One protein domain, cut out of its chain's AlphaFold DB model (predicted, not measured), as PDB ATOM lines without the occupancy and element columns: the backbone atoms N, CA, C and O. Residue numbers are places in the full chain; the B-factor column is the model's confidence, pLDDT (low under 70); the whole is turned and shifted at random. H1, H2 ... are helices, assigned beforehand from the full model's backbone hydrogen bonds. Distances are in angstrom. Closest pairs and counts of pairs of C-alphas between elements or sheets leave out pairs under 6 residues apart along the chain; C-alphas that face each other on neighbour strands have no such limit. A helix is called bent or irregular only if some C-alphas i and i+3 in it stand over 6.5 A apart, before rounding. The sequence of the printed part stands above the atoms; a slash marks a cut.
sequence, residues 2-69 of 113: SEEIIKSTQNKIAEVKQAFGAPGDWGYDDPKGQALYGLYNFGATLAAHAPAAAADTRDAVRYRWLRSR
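What this domain is: This is residues 2 to 69 of the 113 residues of an uncharacterized protein of Rhodopseudomonas rhenobacensis (UniProt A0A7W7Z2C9). A long bent helix, H2, makes the length, and the shorter H1 runs beside its first arm, H2a, as a loose, lopsided U; residues 55 to 69 stick out beyond. The 68 printed residues, with named helices H1 then H2 and no named strand, are all helix in class. The whole is extended, with a radius of gyration of the C-alphas of 17.9 A and spans of 60 by 23 by 13 A.

Where its parts are: Find C-alpha 31 at (-3.632, 15.236, 18.437), where H2, residues 31 to 67, begins. By its hydrogen bonds it was assigned as one helix, but it is bent: C-alphas 48 and 51 are 7.0 A apart. Arm H2a, residues 31 to 48, is 25.6 A long; H2b, residues 51 to 67, is 24.4 A and ends at (45.458, 7.705, 10.393). H1, residues 2 to 19, runs 26.1 A from (26.992, 25.911, 7.325).

How they stand to each other: H2a and H2b stand at a steep tilt of 45 degrees. Look at Ile 13 and Tyr 40: their C-alphas, the closest of H1 and H2a, are 7.9 A apart, close but not clearly touching. These run opposite ways at a shallow tilt of 18 degrees. H1 and H2b are apart. In H1, H2a and H2b every O i to N i+4 pair is within hydrogen-bond range.

The domain as a whole: The C-alphas of Asp 25 and Arg 69, the two farthest apart, are 60.9 A apart. The printed part has no cut. The long link from H1 to H2 has 11 residues, and residues 21 to 27 stand free. Mean pLDDT of the printed part is 73.3; 34 residues are under 70, among them 12 to 37.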
ATOM      1  N   SER A   2      27.687  26.226   6.060       63.16
ATOM      2  CA  SER A   2      26.992  25.911   7.325       63.16
ATOM      3  C   SER A   2      26.054  27.024   7.828       63.16
ATOM      4  O   SER A   2      24.930  26.740   8.224       63.16
ATOM      5  N   GLU A   3      26.471  28.293   7.757       65.50
ATOM      6  CA  GLU A   3      25.638  29.440   8.176       65.50
ATOM      7  C   GLU A   3      24.388  29.623   7.309       65.50
ATOM      8  O   GLU A   3      23.313  29.950   7.806       65.50
ATOM      9  N   GLU A   4      24.515  29.359   6.012       70.25
ATOM     10  CA  GLU A   4      23.421  29.460   5.047       70.25
ATOM     11  C   GLU A   4      22.349  28.391   5.304       70.25
ATOM     12  O   GLU A   4      21.151  28.683   5.289       70.25
ATOM     13  N   ILE A   5      22.777  27.175   5.658       69.62
ATOM     14  CA  ILE A   5      21.886  26.076   6.055       69.62
ATOM     15  C   ILE A   5      21.149  26.413   7.358       69.62
ATOM     16  O   ILE A   5      19.935  26.206   7.446       69.62
ATOM     17  N   ILE A   6      21.847  26.968   8.355       65.12
ATOM     18  CA  ILE A   6      21.240  27.369   9.635       65.12
ATOM     19  C   ILE A   6      20.178  28.449   9.401       65.12
ATOM     20  O   ILE A   6      19.048  28.314   9.872       65.12
ATOM     21  N   LYS A   7      20.500  29.475   8.606       68.88
ATOM     22  CA  LYS A   7      19.589  30.583   8.293       68.88
ATOM     23  C   LYS A   7      18.358  30.121   7.504       68.88
ATOM     24  O   LYS A   7      17.234  30.476   7.844       68.88
ATOM     25  N   SER A   8      18.550  29.257   6.506       67.75
ATOM     26  CA  SER A   8      17.450  28.622   5.765       67.75
ATOM     27  C   SER A   8      16.543  27.794   6.684       67.75
ATOM     28  O   SER A   8      15.325  27.786   6.519       67.75
ATOM     29  N   THR A   9      17.117  27.079   7.650       68.25
ATOM     30  CA  THR A   9      16.348  26.256   8.597       68.25
ATOM     31  C   THR A   9      15.511  27.126   9.534       68.25
ATOM     32  O   THR A   9      14.330  26.851   9.737       68.25
ATOM     33  N   GLN A  10      16.082  28.219  10.045       69.75
ATOM     34  CA  GLN A  10      15.364  29.184  10.882       69.75
ATOM     35  C   GLN A  10      14.187  29.832  10.138       69.75
ATOM     36  O   GLN A  10      13.099  29.932  10.704       69.75
ATOM     37  N   ASN A  11      14.370  30.191   8.864       70.56
ATOM     38  CA  ASN A  11      13.302  30.748   8.032       70.56
ATOM     39  C   ASN A  11      12.149  29.756   7.833       70.56
ATOM     40  O   ASN A  11      10.995  30.116   8.039       70.56
ATOM     41  N   LYS A  12      12.448  28.485   7.537       65.75
ATOM     42  CA  LYS A  12      11.420  27.439   7.385       65.75
ATOM     43  C   LYS A  12      10.638  27.193   8.676       65.75
ATOM     44  O   LYS A  12       9.429  27.003   8.640       65.75
ATOM     45  N   ILE A  13      11.305  27.236   9.832       64.44
ATOM     46  CA  ILE A  13      10.634  27.140  11.138       64.44
ATOM     47  C   ILE A  13       9.695  28.337  11.355       64.44
ATOM     48  O   ILE A  13       8.600  28.165  11.887       64.44
ATOM     49  N   ALA A  14      10.101  29.542  10.946       65.38
ATOM     50  CA  ALA A  14       9.266  30.738  11.035       65.38
ATOM     51  C   ALA A  14       8.050  30.682  10.091       65.38
ATOM     52  O   ALA A  14       6.948  31.022  10.512       65.38
ATOM     53  N   GLU A  15       8.220  30.185   8.862       63.00
ATOM     54  CA  GLU A  15       7.128  29.968   7.900       63.00
ATOM     55  C   GLU A  15       6.093  28.973   8.431       63.00
ATOM     56  O   GLU A  15       4.891  29.230   8.373       63.00
ATOM     57  N   VAL A  16       6.555  27.870   9.030       63.25
ATOM     58  CA  VAL A  16       5.681  26.906   9.710       63.25
ATOM     59  C   VAL A  16       4.934  27.597  10.855       63.25
ATOM     60  O   VAL A  16       3.711  27.531  10.912       63.25
ATOM     61  N   LYS A  17       5.619  28.354  11.720       60.75
ATOM     62  CA  LYS A  17       4.961  29.115  12.801       60.75
ATOM     63  C   LYS A  17       3.877  30.074  12.288       60.75
ATOM     64  O   LYS A  17       2.838  30.202  12.925       60.75
ATOM     65  N   GLN A  18       4.098  30.737  11.152       58.88
ATOM     66  CA  GLN A  18       3.136  31.673  10.566       58.88
ATOM     67  C   GLN A  18       1.936  30.959   9.924       58.88
ATOM     68  O   GLN A  18       0.806  31.418  10.076       58.88
ATOM     69  N   ALA A  19       2.163  29.835   9.239       56.06
ATOM     70  CA  ALA A  19       1.116  29.071   8.561       56.06
ATOM     71  C   ALA A  19       0.118  28.409   9.528       56.06
ATOM     72  O   ALA A  19      -1.042  28.220   9.171       56.06
ATOM     73  N   PHE A  20       0.554  28.077  10.748       53.19
ATOM     74  CA  PHE A  20      -0.270  27.392  11.753       53.19
ATOM     75  C   PHE A  20      -0.882  28.327  12.817       53.19
ATOM     76  O   PHE A  20      -1.582  27.853  13.707       53.19
ATOM     77  N   GLY A  21      -0.698  29.647  12.685       51.41
ATOM     78  CA  GLY A  21      -1.276  30.658  13.578       51.41
ATOM     79  C   GLY A  21      -0.380  31.011  14.770       51.41
ATOM     80  O   GLY A  21       0.388  30.195  15.274       51.41
ATOM     81  N   ALA A  22      -0.454  32.273  15.207       48.94
ATOM     82  CA  ALA A  22       0.341  32.800  16.315       48.94
ATOM     83  C   ALA A  22       0.103  32.014  17.627       48.94
ATOM     84  O   ALA A  22      -0.980  31.457  17.820       48.94
ATOM     85  N   PRO A  23       1.076  31.994  18.562       49.78
ATOM     86  CA  PRO A  23       0.883  31.348  19.852       49.78
ATOM     87  C   PRO A  23      -0.239  32.070  20.601       49.78
ATOM     88  O   PRO A  23      -0.065  33.221  20.998       49.78
ATOM     89  N   GLY A  24      -1.385  31.411  20.775       51.50
ATOM     90  CA  GLY A  24      -2.461  31.964  21.592       51.50
ATOM     91  C   GLY A  24      -3.872  31.432  21.367       51.50
ATOM     92  O   GLY A  24      -4.664  31.599  22.284       51.50
ATOM     93  N   ASP A  25      -4.215  30.804  20.233       53.97
ATOM     94  CA  ASP A  25      -5.636  30.466  20.002       53.97
ATOM     95  C   ASP A  25      -5.938  29.278  19.069       53.97
ATOM     96  O   ASP A  25      -6.877  29.361  18.298       53.97
ATOM     97  N   TRP A  26      -5.196  28.160  19.119       49.47
ATOM     98  CA  TRP A  26      -5.702  26.855  18.635       49.47
ATOM     99  C   TRP A  26      -5.062  25.722  19.445       49.47
ATOM    100  O   TRP A  26      -3.842  25.578  19.475       49.47
ATOM    101  N   GLY A  27      -5.904  24.972  20.158       53.53
ATOM    102  CA  GLY A  27      -5.538  24.095  21.269       53.53
ATOM    103  C   GLY A  27      -4.393  23.116  21.001       53.53
ATOM    104  O   GLY A  27      -4.426  22.305  20.077       53.53
ATOM    105  N   TYR A  28      -3.429  23.125  21.921       54.38
ATOM    106  CA  TYR A  28      -2.428  22.073  22.096       54.38
ATOM    107  C   TYR A  28      -3.031  20.779  22.681       54.38
ATOM    108  O   TYR A  28      -2.303  19.826  22.925       54.38
ATOM    109  N   ASP A  29      -4.351  20.721  22.874       55.44
ATOM    110  CA  ASP A  29      -5.068  19.585  23.465       55.44
ATOM    111  C   ASP A  29      -5.667  18.626  22.412       55.44
ATOM    112  O   ASP A  29      -6.284  17.624  22.764       55.44
ATOM    113  N   ASP A  30      -5.471  18.904  21.115       61.16
ATOM    114  CA  ASP A  30      -5.850  18.024  19.999       61.16
ATOM    115  C   ASP A  30      -4.618  17.268  19.451       61.16
ATOM    116  O   ASP A  30      -3.516  17.836  19.413       61.16
ATOM    117  N   PRO A  31      -4.754  16.013  18.968       60.97
ATOM    118  CA  PRO A  31      -3.632  15.236  18.437       60.97
ATOM    119  C   PRO A  31      -2.807  15.952  17.357       60.97
ATOM    120  O   PRO A  31      -1.601  15.717  17.257       60.97
ATOM    121  N   LYS A  32      -3.411  16.857  16.574       64.12
ATOM    122  CA  LYS A  32      -2.686  17.651  15.568       64.12
ATOM    123  C   LYS A  32      -1.777  18.712  16.202       64.12
ATOM    124  O   LYS A  32      -0.647  18.886  15.748       64.12
ATOM    125  N   GLY A  33      -2.236  19.381  17.261       67.06
ATOM    126  CA  GLY A  33      -1.457  20.379  18.004       67.06
ATOM    127  C   GLY A  33      -0.276  19.755  18.752       67.06
ATOM    128  O   GLY A  33       0.844  20.263  18.684       67.06
ATOM    129  N   GLN A  34      -0.490  18.592  19.374       65.06
ATOM    130  CA  GLN A  34       0.576  17.822  20.031       65.06
ATOM    131  C   GLN A  34       1.644  17.339  19.042       65.06
ATOM    132  O   GLN A  34       2.840  17.447  19.316       65.06
ATOM    133  N   ALA A  35       1.236  16.858  17.863       64.81
ATOM    134  CA  ALA A  35       2.173  16.445  16.819       64.81
ATOM    135  C   ALA A  35       3.047  17.615  16.325       64.81
ATOM    136  O   ALA A  35       4.254  17.454  16.129       64.81
ATOM    137  N   LEU A  36       2.462  18.808  16.176       68.44
ATOM    138  CA  LEU A  36       3.187  20.021  15.787       68.44
ATOM    139  C   LEU A  36       4.155  20.497  16.876       68.44
ATOM    140  O   LEU A  36       5.305  20.820  16.572       68.44
ATOM    141  N   TYR A  37       3.728  20.493  18.141       68.12
ATOM    142  CA  TYR A  37       4.605  20.790  19.277       68.12
ATOM    143  C   TYR A  37       5.782  19.803  19.353       68.12
ATOM    144  O   TYR A  37       6.930  20.210  19.546       68.12
ATOM    145  N   GLY A  38       5.524  18.517  19.098       71.94
ATOM    146  CA  GLY A  38       6.555  17.490  18.967       71.94
ATOM    147  C   GLY A  38       7.564  17.791  17.855       71.94
ATOM    148  O   GLY A  38       8.768  17.701  18.084       71.94
ATOM    149  N   LEU A  39       7.100  18.218  16.675       76.81
ATOM    150  CA  LEU A  39       7.980  18.583  15.558       76.81
ATOM    151  C   LEU A  39       8.821  19.834  15.858       76.81
ATOM    152  O   LEU A  39      10.007  19.873  15.524       76.81
ATOM    153  N   TYR A  40       8.236  20.841  16.512       74.19
ATOM    154  CA  TYR A  40       8.970  22.027  16.958       74.19
ATOM    155  C   TYR A  40      10.081  21.659  17.947       74.19
ATOM    156  O   TYR A  40      11.228  22.069  17.760       74.19
ATOM    157  N   ASN A  41       9.759  20.847  18.957       77.94
ATOM    158  CA  ASN A  41      10.742  20.376  19.929       77.94
ATOM    159  C   ASN A  41      11.831  19.545  19.262       77.94
ATOM    160  O   ASN A  41      13.003  19.760  19.542       77.94
ATOM    161  N   PHE A  42      11.474  18.673  18.320       80.62
ATOM    162  CA  PHE A  42      12.451  17.923  17.539       80.62
ATOM    163  C   PHE A  42      13.411  18.850  16.778       80.62
ATOM    164  O   PHE A  42      14.627  18.673  16.852       80.62
ATOM    165  N   GLY A  43      12.889  19.880  16.104       82.06
ATOM    166  CA  GLY A  43      13.708  20.882  15.419       82.06
ATOM    167  C   GLY A  43      14.616  21.667  16.372       82.06
ATOM    168  O   GLY A  43      15.792  21.875  16.068       82.06
ATOM    169  N   ALA A  44      14.104  22.059  17.540       80.50
ATOM    170  CA  ALA A  44      14.874  22.751  18.572       80.50
ATOM    171  C   ALA A  44      15.987  21.862  19.152       80.50
ATOM    172  O   ALA A  44      17.131  22.304  19.272       80.50
ATOM    173  N   THR A  45      15.687  20.594  19.441       85.25
ATOM    174  CA  THR A  45      16.672  19.603  19.882       85.25
ATOM    175  C   THR A  45      17.740  19.388  18.814       85.25
ATOM    176  O   THR A  45      18.926  19.421  19.139       85.25
ATOM    177  N   LEU A  46      17.364  19.232  17.543       85.88
ATOM    178  CA  LEU A  46      18.324  19.059  16.453       85.88
ATOM    179  C   LEU A  46      19.250  20.276  16.316       85.88
ATOM    180  O   LEU A  46      20.467  20.119  16.214       85.88
ATOM    181  N   ALA A  47      18.693  21.488  16.370       82.69
ATOM    182  CA  ALA A  47      19.470  22.721  16.314       82.69
ATOM    183  C   ALA A  47      20.450  22.844  17.493       82.69
ATOM    184  O   ALA A  47      21.583  23.280  17.295       82.69
ATOM    185  N   ALA A  48      20.051  22.417  18.695       83.94
ATOM    186  CA  ALA A  48      20.916  22.420  19.872       83.94
ATOM    187  C   ALA A  48      22.111  21.453  19.746       83.94
ATOM    188  O   ALA A  48      23.186  21.745  20.264       83.94
ATOM    189  N   HIS A  49      21.954  20.332  19.030       84.56
ATOM    190  CA  HIS A  49      23.020  19.338  18.832       84.56
ATOM    191  C   HIS A  49      23.901  19.612  17.605       84.56
ATOM    192  O   HIS A  49      25.015  19.092  17.517       84.56
ATOM    193  N   ALA A  50      23.441  20.441  16.663       81.50
ATOM    194  CA  ALA A  50      24.174  20.738  15.434       81.50
ATOM    195  C   ALA A  50      25.619  21.249  15.661       81.50
ATOM    196  O   ALA A  50      26.513  20.798  14.940       81.50
ATOM    197  N   PRO A  51      25.912  22.121  16.652       81.44
ATOM    198  CA  PRO A  51      27.282  22.560  16.922       81.44
ATOM    199  C   PRO A  51      28.204  21.424  17.382       81.44
ATOM    200  O   PRO A  51      29.344  21.347  16.927       81.44
ATOM    201  N   ALA A  52      27.714  20.528  18.247       81.31
ATOM    202  CA  ALA A  52      28.480  19.377  18.725       81.31
ATOM    203  C   ALA A  52      28.796  18.414  17.571       81.31
ATOM    204  O   ALA A  52      29.954  18.071  17.354       81.31
ATOM    205  N   ALA A  53      27.803  18.109  16.728       80.44
ATOM    206  CA  ALA A  53      28.004  17.279  15.540       80.44
ATOM    207  C   ALA A  53      29.032  17.877  14.556       80.44
ATOM    208  O   ALA A  53      29.814  17.153  13.929       80.44
ATOM    209  N   ALA A  54      29.068  19.207  14.417       81.38
ATOM    210  CA  ALA A  54      30.070  19.887  13.599       81.38
ATOM    211  C   ALA A  54      31.486  19.778  14.198       81.38
ATOM    212  O   ALA A  54      32.449  19.575  13.452       81.38
ATOM    213  N   ALA A  55      31.621  19.883  15.525       82.56
ATOM    214  CA  ALA A  55      32.893  19.688  16.219       82.56
ATOM    215  C   ALA A  55      33.402  18.243  16.065       82.56
ATOM    216  O   ALA A  55      34.540  18.054  15.631       82.56
ATOM    217  N   ASP A  56      32.533  17.251  16.278       89.31
ATOM    218  CA  ASP A  56      32.849  15.827  16.094       89.31
ATOM    219  C   ASP A  56      33.306  15.536  14.663       89.31
ATOM    220  O   ASP A  56      34.290  14.833  14.436       89.31
ATOM    221  N   THR A  57      32.644  16.144  13.673       91.25
ATOM    222  CA  THR A  57      33.030  16.011  12.262       91.25
ATOM    223  C   THR A  57      34.434  16.557  12.013       91.25
ATOM    224  O   THR A  57      35.246  15.908  11.350       91.25
ATOM    225  N   ARG A  58      34.753  17.743  12.546       91.00
ATOM    226  CA  ARG A  58      36.079  18.358  12.388       91.00
ATOM    227  C   ARG A  58      37.170  17.487  13.007       91.00
ATOM    228  O   ARG A  58      38.222  17.293  12.394       91.00
ATOM    229  N   ASP A  59      36.931  16.971  14.202       92.81
ATOM    230  CA  ASP A  59      37.928  16.187  14.924       92.81
ATOM    231  C   ASP A  59      38.081  14.784  14.305       92.81
ATOM    232  O   ASP A  59      39.207  14.319  14.110       92.81
ATOM    233  N   ALA A  60      36.995  14.188  13.799       93.44
ATOM    234  CA  ALA A  60      37.045  12.970  12.989       93.44
ATOM    235  C   ALA A  60      37.835  13.149  11.679       93.44
ATOM    236  O   ALA A  60      38.570  12.246  11.273       93.44
ATOM    237  N   VAL A  61      37.732  14.303  11.009       95.94
ATOM    238  CA  VAL A  61      38.528  14.604   9.803       95.94
ATOM    239  C   VAL A  61      40.021  14.667  10.130       95.94
ATOM    240  O   VAL A  61      40.826  14.059   9.422       95.94
ATOM    241  N   ARG A  62      40.396  15.349  11.219       95.44
ATOM    242  CA  ARG A  62      41.794  15.421  11.686       95.44
ATOM    243  C   ARG A  62      42.344  14.035  12.015       95.44
ATOM    244  O   ARG A  62      43.438  13.693  11.569       95.44
ATOM    245  N   TYR A  63      41.557  13.219  12.718       95.31
ATOM    246  CA  TYR A  63      41.910  11.836  13.021       95.31
ATOM    247  C   TYR A  63      42.144  11.009  11.752       95.31
ATOM    248  O   TYR A  63      43.196  10.393  11.596       95.31
ATOM    249  N   ARG A  64      41.203  11.041  10.796       95.19
ATOM    250  CA  ARG A  64      41.320  10.308   9.522       95.19
ATOM    251  C   ARG A  64      42.562  10.719   8.733       95.19
ATOM    252  O   ARG A  64      43.220   9.862   8.144       95.19
ATOM    253  N   TRP A  65      42.904  12.007   8.741       94.88
ATOM    254  CA  TRP A  65      44.110  12.497   8.078       94.88
ATOM    255  C   TRP A  65      45.381  11.907   8.702       94.88
ATOM    256  O   TRP A  65      46.196  11.344   7.966       94.88
ATOM    257  N   LEU A  66      45.513  11.946  10.034       94.75
ATOM    258  CA  LEU A  66      46.644  11.347  10.760       94.75
ATOM    259  C   LEU A  66      46.724   9.833  10.537       94.75
ATOM    260  O   LEU A  66      47.783   9.298  10.224       94.75
ATOM    261  N   ARG A  67      45.580   9.150  10.609       94.81
ATOM    262  CA  ARG A  67      45.458   7.705  10.393       94.81
ATOM    263  C   ARG A  67      45.893   7.270   8.989       94.81
ATOM    264  O   ARG A  67      46.400   6.165   8.831       94.81
ATOM    265  N   SER A  68      45.715   8.126   7.982       93.31
ATOM    266  CA  SER A  68      46.101   7.852   6.587       93.31
ATOM    267  C   SER A  68      47.583   8.078   6.268       93.31
ATOM    268  O   SER A  68      47.981   7.846   5.128       93.31
ATOM    269  N   ARG A  69      48.387   8.597   7.209       92.50
ATOM    270  CA  ARG A  69      49.798   8.903   6.938       92.50
ATOM    271  C   ARG A  69      50.598   7.620   6.710       92.50
ATOM    272  O   ARG A  69      50.473   6.659   7.470       92.50
TER     273      ARG A  69